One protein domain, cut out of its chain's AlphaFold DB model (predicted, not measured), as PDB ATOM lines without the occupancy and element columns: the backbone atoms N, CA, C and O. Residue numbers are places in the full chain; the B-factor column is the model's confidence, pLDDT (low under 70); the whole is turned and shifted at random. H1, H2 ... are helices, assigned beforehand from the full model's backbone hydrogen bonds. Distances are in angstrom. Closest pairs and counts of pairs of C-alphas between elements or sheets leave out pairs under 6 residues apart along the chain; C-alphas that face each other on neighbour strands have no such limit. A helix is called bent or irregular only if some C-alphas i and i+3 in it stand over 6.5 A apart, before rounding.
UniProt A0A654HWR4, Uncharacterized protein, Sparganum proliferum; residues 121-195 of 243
ATOM      1  N   TYR A 121     -97.882 -25.694 -36.068       86.06
ATOM      2  CA  TYR A 121     -98.214 -25.917 -37.476       86.06
ATOM      3  C   TYR A 121     -99.725 -25.845 -37.730       86.06
ATOM      4  O   TYR A 121    -100.181 -25.125 -38.617       86.06
ATOM      5  N   ARG A 122    -100.528 -26.547 -36.923       89.06
ATOM      6  CA  ARG A 122    -101.991 -26.557 -37.064       89.06
ATOM      7  C   ARG A 122    -102.599 -25.181 -36.797       89.06
ATOM      8  O   ARG A 122    -103.516 -24.786 -37.516       89.06
ATOM      9  N   ALA A 123    -102.081 -24.442 -35.818       89.12
ATOM     10  CA  ALA A 123    -102.500 -23.073 -35.536       89.12
ATOM     11  C   ALA A 123    -102.175 -22.128 -36.702       89.12
ATOM     12  O   ALA A 123    -103.030 -21.338 -37.100       89.12
ATOM     13  N   PHE A 124    -100.984 -22.254 -37.297       87.88
ATOM     14  CA  PHE A 124    -100.580 -21.479 -38.469       87.88
ATOM     15  C   PHE A 124    -101.484 -21.747 -39.678       87.88
ATOM     16  O   PHE A 124    -102.042 -20.805 -40.240       87.88
ATOM     17  N   VAL A 125    -101.702 -23.018 -40.033       90.19
ATOM     18  CA  VAL A 125    -102.587 -23.405 -41.147       90.19
ATOM     19  C   VAL A 125    -104.018 -22.934 -40.895       90.19
ATOM     20  O   VAL A 125    -104.624 -22.298 -41.754       90.19
ATOM     21  N   SER A 126    -104.540 -23.140 -39.682       91.38
ATOM     22  CA  SER A 126    -105.865 -22.632 -39.320       91.38
ATOM     23  C   SER A 126    -105.941 -21.101 -39.378       91.38
ATOM     24  O   SER A 126    -107.026 -20.571 -39.615       91.38
ATOM     25  N   GLY A 127    -104.842 -20.390 -39.121       90.81
ATOM     26  CA  GLY A 127    -104.749 -18.939 -39.262       90.81
ATOM     27  C   GLY A 127    -104.813 -18.501 -40.723       90.81
ATOM     28  O   GLY A 127    -105.536 -17.556 -41.033       90.81
ATOM     29  N   LEU A 128    -104.124 -19.218 -41.620       90.06
ATOM     30  CA  LEU A 128    -104.179 -18.974 -43.066       90.06
ATOM     31  C   LEU A 128    -105.594 -19.164 -43.628       90.06
ATOM     32  O   LEU A 128    -106.039 -18.359 -44.437       90.06
ATOM     33  N   GLU A 129    -106.312 -20.193 -43.183       91.38
ATOM     34  CA  GLU A 129    -107.660 -20.493 -43.686       91.38
ATOM     35  C   GLU A 129    -108.726 -19.523 -43.161       91.38
ATOM     36  O   GLU A 129    -109.627 -19.121 -43.896       91.38
ATOM     37  N   LYS A 130    -108.655 -19.154 -41.875       93.69
ATOM     38  CA  LYS A 130    -109.740 -18.422 -41.197       93.69
ATOM     39  C   LYS A 130    -109.557 -16.910 -41.187       93.69
ATOM     40  O   LYS A 130    -110.522 -16.191 -40.935       93.69
ATOM     41  N   ASN A 131    -108.342 -16.411 -41.408       93.69
ATOM     42  CA  ASN A 131    -108.037 -14.990 -41.307       93.69
ATOM     43  C   ASN A 131    -107.416 -14.472 -42.610       93.69
ATOM     44  O   ASN A 131    -106.216 -14.596 -42.850       93.69
ATOM     45  N   ALA A 132    -108.244 -13.819 -43.427       91.94
ATOM     46  CA  ALA A 132    -107.822 -13.258 -44.706       91.94
ATOM     47  C   ALA A 132    -106.703 -12.209 -44.562       91.94
ATOM     48  O   ALA A 132    -105.811 -12.158 -45.402       91.94
ATOM     49  N   ALA A 133    -106.697 -11.400 -43.496       91.06
ATOM     50  CA  ALA A 133    -105.631 -10.422 -43.268       91.06
ATOM     51  C   ALA A 133    -104.296 -11.107 -42.940       91.06
ATOM     52  O   ALA A 133    -103.252 -10.695 -43.441       91.06
ATOM     53  N   PHE A 134    -104.339 -12.186 -42.155       88.62
ATOM     54  CA  PHE A 134    -103.173 -13.019 -41.862       88.62
ATOM     55  C   PHE A 134    -102.645 -13.724 -43.117       88.62
ATOM     56  O   PHE A 134    -101.443 -13.692 -43.374       88.62
ATOM     57  N   ALA A 135    -103.529 -14.294 -43.940       87.12
ATOM     58  CA  ALA A 135    -103.154 -14.901 -45.215       87.12
ATOM     59  C   ALA A 135    -102.513 -13.883 -46.170       87.12
ATOM     60  O   ALA A 135    -101.478 -14.157 -46.768       87.12
ATOM     61  N   GLN A 136    -103.083 -12.679 -46.270       87.38
ATOM     62  CA  GLN A 136    -102.522 -11.600 -47.085       87.38
ATOM     63  C   GLN A 136    -101.167 -11.112 -46.556       87.38
ATOM     64  O   GLN A 136    -100.279 -10.828 -47.357       87.38
ATOM     65  N   ASP A 137    -100.964 -11.041 -45.237       87.12
ATOM     66  CA  ASP A 137     -99.649 -10.726 -44.659       87.12
ATOM     67  C   ASP A 137     -98.619 -11.823 -44.964       87.12
ATOM     68  O   ASP A 137     -97.502 -11.525 -45.386       87.12
ATOM     69  N   ALA A 138     -99.006 -13.096 -44.841       83.12
ATOM     70  CA  ALA A 138     -98.151 -14.229 -45.181       83.12
ATOM     71  C   ALA A 138     -97.751 -14.218 -46.667       83.12
ATOM     72  O   ALA A 138     -96.573 -14.373 -46.985       83.12
ATOM     73  N   ILE A 139     -98.702 -13.956 -47.570       82.81
ATOM     74  CA  ILE A 139     -98.445 -13.816 -49.010       82.81
ATOM     75  C   ILE A 139     -97.500 -12.644 -49.281       82.81
ATOM     76  O   ILE A 139     -96.535 -12.805 -50.021       82.81
ATOM     77  N   LYS A 140     -97.716 -11.478 -48.658       83.12
ATOM     78  CA  LYS A 140     -96.816 -10.321 -48.807       83.12
ATOM     79  C   LYS A 140     -95.399 -10.640 -48.342       83.12
ATOM     80  O   LYS A 140     -94.446 -10.280 -49.023       83.12
ATOM     81  N   ARG A 141     -95.248 -11.337 -47.213       81.44
ATOM     82  CA  ARG A 141     -93.935 -11.774 -46.717       81.44
ATOM     83  C   ARG A 141     -93.259 -12.732 -47.691       81.44
ATOM     84  O   ARG A 141     -92.091 -12.530 -47.994       81.44
ATOM     85  N   LEU A 142     -93.993 -13.705 -48.230       80.12
ATOM     86  CA  LEU A 142     -93.479 -14.637 -49.239       80.12
ATOM     87  C   LEU A 142     -93.105 -13.933 -50.547       80.12
ATOM     88  O   LEU A 142     -92.084 -14.267 -51.136       80.12
ATOM     89  N   ALA A 143     -93.870 -12.922 -50.961       77.50
ATOM     90  CA  ALA A 143     -93.569 -12.104 -52.134       77.50
ATOM     91  C   ALA A 143     -92.322 -11.221 -51.941       77.50
ATOM     92  O   ALA A 143     -91.631 -10.908 -52.902       77.50
ATOM     93  N   ILE A 144     -91.986 -10.830 -50.706       79.25
ATOM     94  CA  ILE A 144     -90.695 -10.181 -50.407       79.25
ATOM     95  C   ILE A 144     -89.547 -11.194 -50.525       79.25
ATOM     96  O   ILE A 144     -88.433 -10.841 -50.904       79.25
ATOM     97  N   THR A 145     -89.823 -12.460 -50.209       79.06
ATOM     98  CA  THR A 145     -88.900 -13.599 -50.314       79.06
ATOM     99  C   THR A 145     -88.891 -14.236 -51.714       79.06
ATOM    100  O   THR A 145     -88.450 -15.370 -51.878       79.06
ATOM    101  N   ASP A 146     -89.386 -13.522 -52.727       76.06
ATOM    102  CA  ASP A 146     -89.515 -14.006 -54.102       76.06
ATOM    103  C   ASP A 146     -88.165 -14.408 -54.725       76.06
ATOM    104  O   ASP A 146     -87.094 -13.993 -54.280       76.06
ATOM    105  N   GLY A 147     -88.198 -15.229 -55.772       76.81
ATOM    106  CA  GLY A 147     -87.022 -15.678 -56.508       76.81
ATOM    107  C   GLY A 147     -87.379 -16.041 -57.944       76.81
ATOM    108  O   GLY A 147     -88.429 -16.612 -58.212       76.81
ATOM    109  N   ARG A 148     -86.479 -15.772 -58.900       75.56
ATOM    110  CA  ARG A 148     -86.757 -16.039 -60.331       75.56
ATOM    111  C   ARG A 148     -86.813 -17.530 -60.664       75.56
ATOM    112  O   ARG A 148     -87.113 -17.898 -61.795       75.56
ATOM    113  N   ASN A 149     -86.414 -18.374 -59.721       76.81
ATOM    114  CA  ASN A 149     -86.525 -19.821 -59.760       76.81
ATOM    115  C   ASN A 149     -86.595 -20.356 -58.323       76.81
ATOM    116  O   ASN A 149     -86.244 -19.658 -57.370       76.81
ATOM    117  N   GLU A 150     -86.998 -21.617 -58.186       72.88
ATOM    118  CA  GLU A 150     -87.136 -22.309 -56.901       72.88
ATOM    119  C   GLU A 150     -85.861 -22.234 -56.046       72.88
ATOM    120  O   GLU A 150     -85.926 -21.986 -54.845       72.88
ATOM    121  N   LYS A 151     -84.681 -22.357 -56.668       72.19
ATOM    122  CA  LYS A 151     -83.392 -22.270 -55.969       72.19
ATOM    123  C   LYS A 151     -83.162 -20.887 -55.345       72.19
ATOM    124  O   LYS A 151     -82.687 -20.811 -54.214       72.19
ATOM    125  N   GLU A 152     -83.470 -19.809 -56.067       75.25
ATOM    126  CA  GLU A 152     -83.379 -18.434 -55.556       75.25
ATOM    127  C   GLU A 152     -84.417 -18.179 -54.460       75.25
ATOM    128  O   GLU A 152     -84.074 -17.596 -53.438       75.25
ATOM    129  N   PHE A 153     -85.643 -18.675 -54.630       80.81
ATOM    130  CA  PHE A 153     -86.702 -18.559 -53.626       80.81
ATOM    131  C   PHE A 153     -86.321 -19.255 -52.310       80.81
ATOM    132  O   PHE A 153     -86.334 -18.633 -51.250       80.81
ATOM    133  N   ILE A 154     -85.890 -20.522 -52.370       78.06
ATOM    134  CA  ILE A 154     -85.413 -21.271 -51.197       78.06
ATOM    135  C   ILE A 154     -84.222 -20.552 -50.558       78.06
ATOM    136  O   ILE A 154     -84.144 -20.445 -49.333       78.06
ATOM    137  N   GLY A 155     -83.306 -20.023 -51.372       74.44
ATOM    138  CA  GLY A 155     -82.160 -19.270 -50.880       74.44
ATOM    139  C   GLY A 155     -82.571 -18.008 -50.113       74.44
ATOM    140  O   GLY A 155     -82.120 -17.775 -48.987       74.44
ATOM    141  N   ASN A 156     -83.478 -17.221 -50.683       79.19
ATOM    142  CA  ASN A 156     -84.000 -16.015 -50.052       79.19
ATOM    143  C   ASN A 156     -84.755 -16.357 -48.764       79.19
ATOM    144  O   ASN A 156     -84.533 -15.712 -47.741       79.19
ATOM    145  N   LEU A 157     -85.535 -17.440 -48.762       81.50
ATOM    146  CA  LEU A 157     -86.289 -17.898 -47.597       81.50
ATOM    147  C   LEU A 157     -85.389 -18.332 -46.447       81.50
ATOM    148  O   LEU A 157     -85.568 -17.877 -45.317       81.50
ATOM    149  N   LEU A 158     -84.379 -19.153 -46.728       75.62
ATOM    150  CA  LEU A 158     -83.401 -19.561 -45.721       75.62
ATOM    151  C   LEU A 158     -82.622 -18.361 -45.180       75.62
ATOM    152  O   LEU A 158     -82.376 -18.275 -43.978       75.62
ATOM    153  N   THR A 159     -82.286 -17.402 -46.042       75.25
ATOM    154  CA  THR A 159     -81.595 -16.172 -45.644       75.25
ATOM    155  C   THR A 159     -82.464 -15.296 -44.743       75.25
ATOM    156  O   THR A 159     -81.960 -14.761 -43.757       75.25
ATOM    157  N   THR A 160     -83.761 -15.164 -45.030       75.69
ATOM    158  CA  THR A 160     -84.708 -14.409 -44.197       75.69
ATOM    159  C   THR A 160     -84.959 -15.086 -42.849       75.69
ATOM    160  O   THR A 160     -85.051 -14.397 -41.837       75.69
ATOM    161  N   LEU A 161     -85.054 -16.419 -42.815       69.75
ATOM    162  CA  LEU A 161     -85.357 -17.175 -41.593       69.75
ATOM    163  C   LEU A 161     -84.150 -17.336 -40.661       69.75
ATOM    164  O   LEU A 161     -84.308 -17.287 -39.444       69.75
ATOM    165  N   LEU A 162     -82.957 -17.556 -41.218       70.44
ATOM    166  CA  LEU A 162     -81.745 -17.862 -40.451       70.44
ATOM    167  C   LEU A 162     -80.800 -16.658 -40.354       70.44
ATOM    168  O   LEU A 162     -79.970 -16.580 -39.455       70.44
ATOM    169  N   GLY A 163     -80.882 -15.700 -41.273       66.56
ATOM    170  CA  GLY A 163     -79.821 -14.718 -41.465       66.56
ATOM    171  C   GLY A 163     -78.574 -15.333 -42.120       66.56
ATOM    172  O   GLY A 163     -78.290 -16.529 -42.014       66.56
ATOM    173  N   HIS A 164     -77.789 -14.485 -42.790       61.72
ATOM    174  CA  HIS A 164     -76.560 -14.884 -43.490       61.72
ATOM    175  C   HIS A 164     -75.586 -15.744 -42.650       61.72
ATOM    176  O   HIS A 164     -75.117 -16.760 -43.165       61.72
ATOM    177  N   PRO A 165     -75.266 -15.407 -41.380       56.84
ATOM    178  CA  PRO A 165     -74.290 -16.184 -40.618       56.84
ATOM    179  C   PRO A 165     -74.832 -17.531 -40.117       56.84
ATOM    180  O   PRO A 165     -74.058 -18.481 -40.045       56.84
ATOM    181  N   LEU A 166     -76.131 -17.661 -39.807       60.34
ATOM    182  CA  LEU A 166     -76.665 -18.919 -39.258       60.34
ATOM    183  C   LEU A 166     -76.986 -19.946 -40.344       60.34
ATOM    184  O   LEU A 166     -76.901 -21.142 -40.084       60.34
ATOM    185  N   CYS A 167     -77.282 -19.509 -41.572       63.62
ATOM    186  CA  CYS A 167     -77.454 -20.430 -42.693       63.62
ATOM    187  C   CYS A 167     -76.159 -21.209 -42.993       63.62
ATOM    188  O   CYS A 167     -76.184 -22.426 -43.167       63.62
ATOM    189  N   LEU A 168     -75.007 -20.531 -42.951       64.56
ATOM    190  CA  LEU A 168     -73.691 -21.162 -43.090       64.56
ATOM    191  C   LEU A 168     -73.401 -22.167 -41.967       64.56
ATOM    192  O   LEU A 168     -72.888 -23.254 -42.238       64.56
ATOM    193  N   THR A 169     -73.740 -21.825 -40.723       62.97
ATOM    194  CA  THR A 169     -73.547 -22.711 -39.565       62.97
ATOM    195  C   THR A 169     -74.425 -23.958 -39.660       62.97
ATOM    196  O   THR A 169     -73.918 -25.064 -39.502       62.97
ATOM    197  N   ALA A 170     -75.702 -23.805 -40.020       63.94
ATOM    198  CA  ALA A 170     -76.624 -24.929 -40.185       63.94
ATOM    199  C   ALA A 170     -76.193 -25.886 -41.311       63.94
ATOM    200  O   ALA A 170     -76.262 -27.103 -41.153       63.94
ATOM    201  N   ILE A 171     -75.687 -25.354 -42.433       65.44
ATOM    202  CA  ILE A 171     -75.143 -26.176 -43.526       65.44
ATOM    203  C   ILE A 171     -73.903 -26.950 -43.059       65.44
ATOM    204  O   ILE A 171     -73.732 -28.114 -43.414       65.44
ATOM    205  N   ARG A 172     -73.045 -26.336 -42.236       62.25
ATOM    206  CA  ARG A 172     -71.832 -26.978 -41.709       62.25
ATOM    207  C   ARG A 172     -72.132 -28.145 -40.766       62.25
ATOM    208  O   ARG A 172     -71.386 -29.118 -40.768       62.25
ATOM    209  N   GLU A 173     -73.176 -28.043 -39.951       66.06
ATOM    210  CA  GLU A 173     -73.529 -29.071 -38.958       66.06
ATOM    211  C   GLU A 173     -74.161 -30.328 -39.575       66.06
ATOM    212  O   GLU A 173     -74.291 -31.356 -38.910       66.06
ATOM    213  N   HIS A 174     -74.528 -30.286 -40.856       66.75
ATOM    214  CA  HIS A 174     -75.144 -31.420 -41.525       66.75
ATOM    215  C   HIS A 174     -74.100 -32.489 -41.900       66.75
ATOM    216  O   HIS A 174     -73.082 -32.200 -42.529       66.75
ATOM    217  N   ALA A 175     -74.380 -33.754 -41.561       66.00
ATOM    218  CA  ALA A 175     -73.445 -34.882 -41.684       66.00
ATOM    219  C   ALA A 175     -72.867 -35.073 -43.099       66.00
ATOM    220  O   ALA A 175     -71.723 -35.488 -43.252       66.00
ATOM    221  N   ALA A 176     -73.619 -34.712 -44.143       63.75
ATOM    222  CA  ALA A 176     -73.136 -34.767 -45.526       63.75
ATOM    223  C   ALA A 176     -71.957 -33.811 -45.818       63.75
ATOM    224  O   ALA A 176     -71.251 -34.002 -46.808       63.75
ATOM    225  N   PHE A 177     -71.734 -32.797 -44.974       60.78
ATOM    226  CA  PHE A 177     -70.692 -31.785 -45.159       60.78
ATOM    227  C   PHE A 177     -69.548 -31.876 -44.137       60.78
ATOM    228  O   PHE A 177     -68.623 -31.067 -44.198       60.78
ATOM    229  N   SER A 178     -69.544 -32.882 -43.250       67.69
ATOM    230  CA  SER A 178     -68.553 -33.021 -42.165       67.69
ATOM    231  C   SER A 178     -67.102 -33.131 -42.649       67.69
ATOM    232  O   SER A 178     -66.178 -32.785 -41.917       67.69
ATOM    233  N   ASN A 179     -66.902 -33.604 -43.882       74.69
ATOM    234  CA  ASN A 179     -65.584 -33.857 -44.468       74.69
ATOM    235  C   ASN A 179     -65.042 -32.676 -45.293       74.69
ATOM    236  O   ASN A 179     -63.944 -32.768 -45.841       74.69
ATOM    237  N   TYR A 180     -65.795 -31.580 -45.417       73.50
ATOM    238  CA  TYR A 180     -65.392 -30.420 -46.212       73.50
ATOM    239  C   TYR A 180     -64.799 -29.321 -45.331       73.50
ATOM    240  O   TYR A 180     -65.249 -29.069 -44.213       73.50
ATOM    241  N   THR A 181     -63.787 -28.620 -45.845       77.69
ATOM    242  CA  THR A 181     -63.190 -27.490 -45.122       77.69
ATOM    243  C   THR A 181     -64.174 -26.324 -45.033       77.69
ATOM    244  O   THR A 181     -64.967 -26.096 -45.950       77.69
ATOM    245  N   VAL A 182     -64.096 -25.547 -43.947       73.75
ATOM    246  CA  VAL A 182     -64.976 -24.386 -43.706       73.75
ATOM    247  C   VAL A 182     -64.961 -23.418 -44.890       73.75
ATOM    248  O   VAL A 182     -66.010 -22.925 -45.291       73.75
ATOM    249  N   ASP A 183     -63.797 -23.199 -45.505       74.56
ATOM    250  CA  ASP A 183     -63.674 -22.346 -46.688       74.56
ATOM    251  C   ASP A 183     -64.343 -22.928 -47.934       74.56
ATOM    252  O   ASP A 183     -64.927 -22.174 -48.712       74.56
ATOM    253  N   THR A 184     -64.321 -24.252 -48.108       77.12
ATOM    254  CA  THR A 184     -64.993 -24.927 -49.230       77.12
ATOM    255  C   THR A 184     -66.504 -24.848 -49.083       77.12
ATOM    256  O   THR A 184     -67.191 -24.497 -50.042       77.12
ATOM    257  N   ILE A 185     -67.021 -25.106 -47.877       73.38
ATOM    258  CA  ILE A 185     -68.449 -24.965 -47.569       73.38
ATOM    259  C   ILE A 185     -68.858 -23.509 -47.762       73.38
ATOM    260  O   ILE A 185     -69.769 -23.230 -48.527       73.38
ATOM    261  N   ARG A 186     -68.132 -22.560 -47.161       74.25
ATOM    262  CA  ARG A 186     -68.420 -21.128 -47.280       74.25
ATOM    263  C   ARG A 186     -68.452 -20.669 -48.733       74.25
ATOM    264  O   ARG A 186     -69.401 -20.000 -49.127       74.25
ATOM    265  N   LYS A 187     -67.448 -21.034 -49.532       75.88
ATOM    266  CA  LYS A 187     -67.374 -20.660 -50.947       75.88
ATOM    267  C   LYS A 187     -68.503 -21.292 -51.759       75.88
ATOM    268  O   LYS A 187     -69.158 -20.582 -52.507       75.88
ATOM    269  N   SER A 188     -68.778 -22.579 -51.554       67.31
ATOM    270  CA  SER A 188     -69.858 -23.291 -52.255       67.31
ATOM    271  C   SER A 188     -71.232 -22.741 -51.888       67.31
ATOM    272  O   SER A 188     -72.088 -22.595 -52.750       67.31
ATOM    273  N   THR A 189     -71.431 -22.382 -50.621       67.62
ATOM    274  CA  THR A 189     -72.639 -21.733 -50.120       67.62
ATOM    275  C   THR A 189     -72.791 -20.339 -50.729       67.62
ATOM    276  O   THR A 189     -73.851 -20.019 -51.253       67.62
ATOM    277  N   ILE A 190     -71.729 -19.529 -50.765       69.56
ATOM    278  CA  ILE A 190     -71.746 -18.221 -51.442       69.56
ATOM    279  C   ILE A 190     -72.069 -18.381 -52.933       69.56
ATOM    280  O   ILE A 190     -72.977 -17.709 -53.416       69.56
ATOM    281  N   ASP A 191     -71.397 -19.296 -53.636       66.81
ATOM    282  CA  ASP A 191     -71.630 -19.588 -55.057       66.81
ATOM    283  C   ASP A 191     -73.044 -20.144 -55.307       66.81
ATOM    284  O   ASP A 191     -73.649 -19.893 -56.350       66.81
ATOM    285  N   TRP A 192     -73.617 -20.874 -54.348       65.25
ATOM    286  CA  TRP A 192     -75.009 -21.313 -54.393       65.25
ATOM    287  C   TRP A 192     -75.957 -20.120 -54.272       65.25
ATOM    288  O   TRP A 192     -76.839 -19.981 -55.123       65.25
ATOM    289  N   PHE A 193     -75.774 -19.276 -53.252       61.28
ATOM    290  CA  PHE A 193     -76.652 -18.142 -52.940       61.28
ATOM    291  C   PHE A 193     -76.566 -17.013 -53.969       61.28
ATOM    292  O   PHE A 193     -77.572 -16.385 -54.277       61.28
ATOM    293  N   HIS A 194     -75.385 -16.763 -54.530       65.81
ATOM    294  CA  HIS A 194     -75.144 -15.634 -55.435       65.81
ATOM    295  C   HIS A 194     -75.135 -16.065 -56.908       65.81
ATOM    296  O   HIS A 194     -75.045 -15.225 -57.806       65.81
ATOM    297  N   GLY A 195     -75.239 -17.374 -57.163       57.91
ATOM    298  CA  GLY A 195     -74.875 -17.973 -58.437       57.91
ATOM    299  C   GLY A 195     -73.358 -17.938 -58.628       57.91
ATOM    300  O   GLY A 195     -72.676 -17.018 -58.176       57.91
TER     301      GLY A 195
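AT A GLANCE: This is residues 121 to 195 of the 243 residues of an uncharacterized protein of Sparganum proliferum (UniProt A0A654HWR4). This is a loose, open string of helices: bent H3 lies in the middle, H4 folds back on its arm H3b, and H1 and H2 make a corner at the far end. The 75 printed residues include four named helices, H1 to H4 in order, and no named strand: all helix. The radius of gyration of the C-alphas is 15.8 A; the spans are 47, 26 and 18 A.

HOW THE PARTS SIT: Start at H3, residues 150 to 173, one helix by its hydrogen bonds but bent: C-alphas 161 and 164 are 9.3 A apart. Its arms H3a, residues 150 to 161, and H3b, residues 164 to 173, are about perpendicular at 76 degrees. H3b touches H4, residues 182 to 194; their closest C-alphas, Leu 168 and Arg 186, are 6.7 A apart. H2, residues 132 to 144, is near H3a and touches H1, residues 121 to 130, only at the corner, closest at C-alphas 135 and 128, 4.7 A. Every O i to N i+4 pair is within hydrogen-bond range in H1, H2, H3a and H4, and 5 of 6 in H3b.

IN THESE COORDINATES: Find C-alpha 121 at (-98.214, -25.917, -37.476), where H1 begins; H4 ends at C-alpha 194, (-75.144, -15.634, -55.435). First to last C-alpha, H1 is 14.2 A, H2 18.3 A, H3a 16.2 A, H3b 15.2 A and H4 17.8 A.

THE WHOLE: The C-alphas farthest apart, Lys 130 and Thr 181, are 47.6 A apart. The printed part has no cut and no long link; pLDDT is under 70 at residues 161, 163 to 178 and 188 to 195.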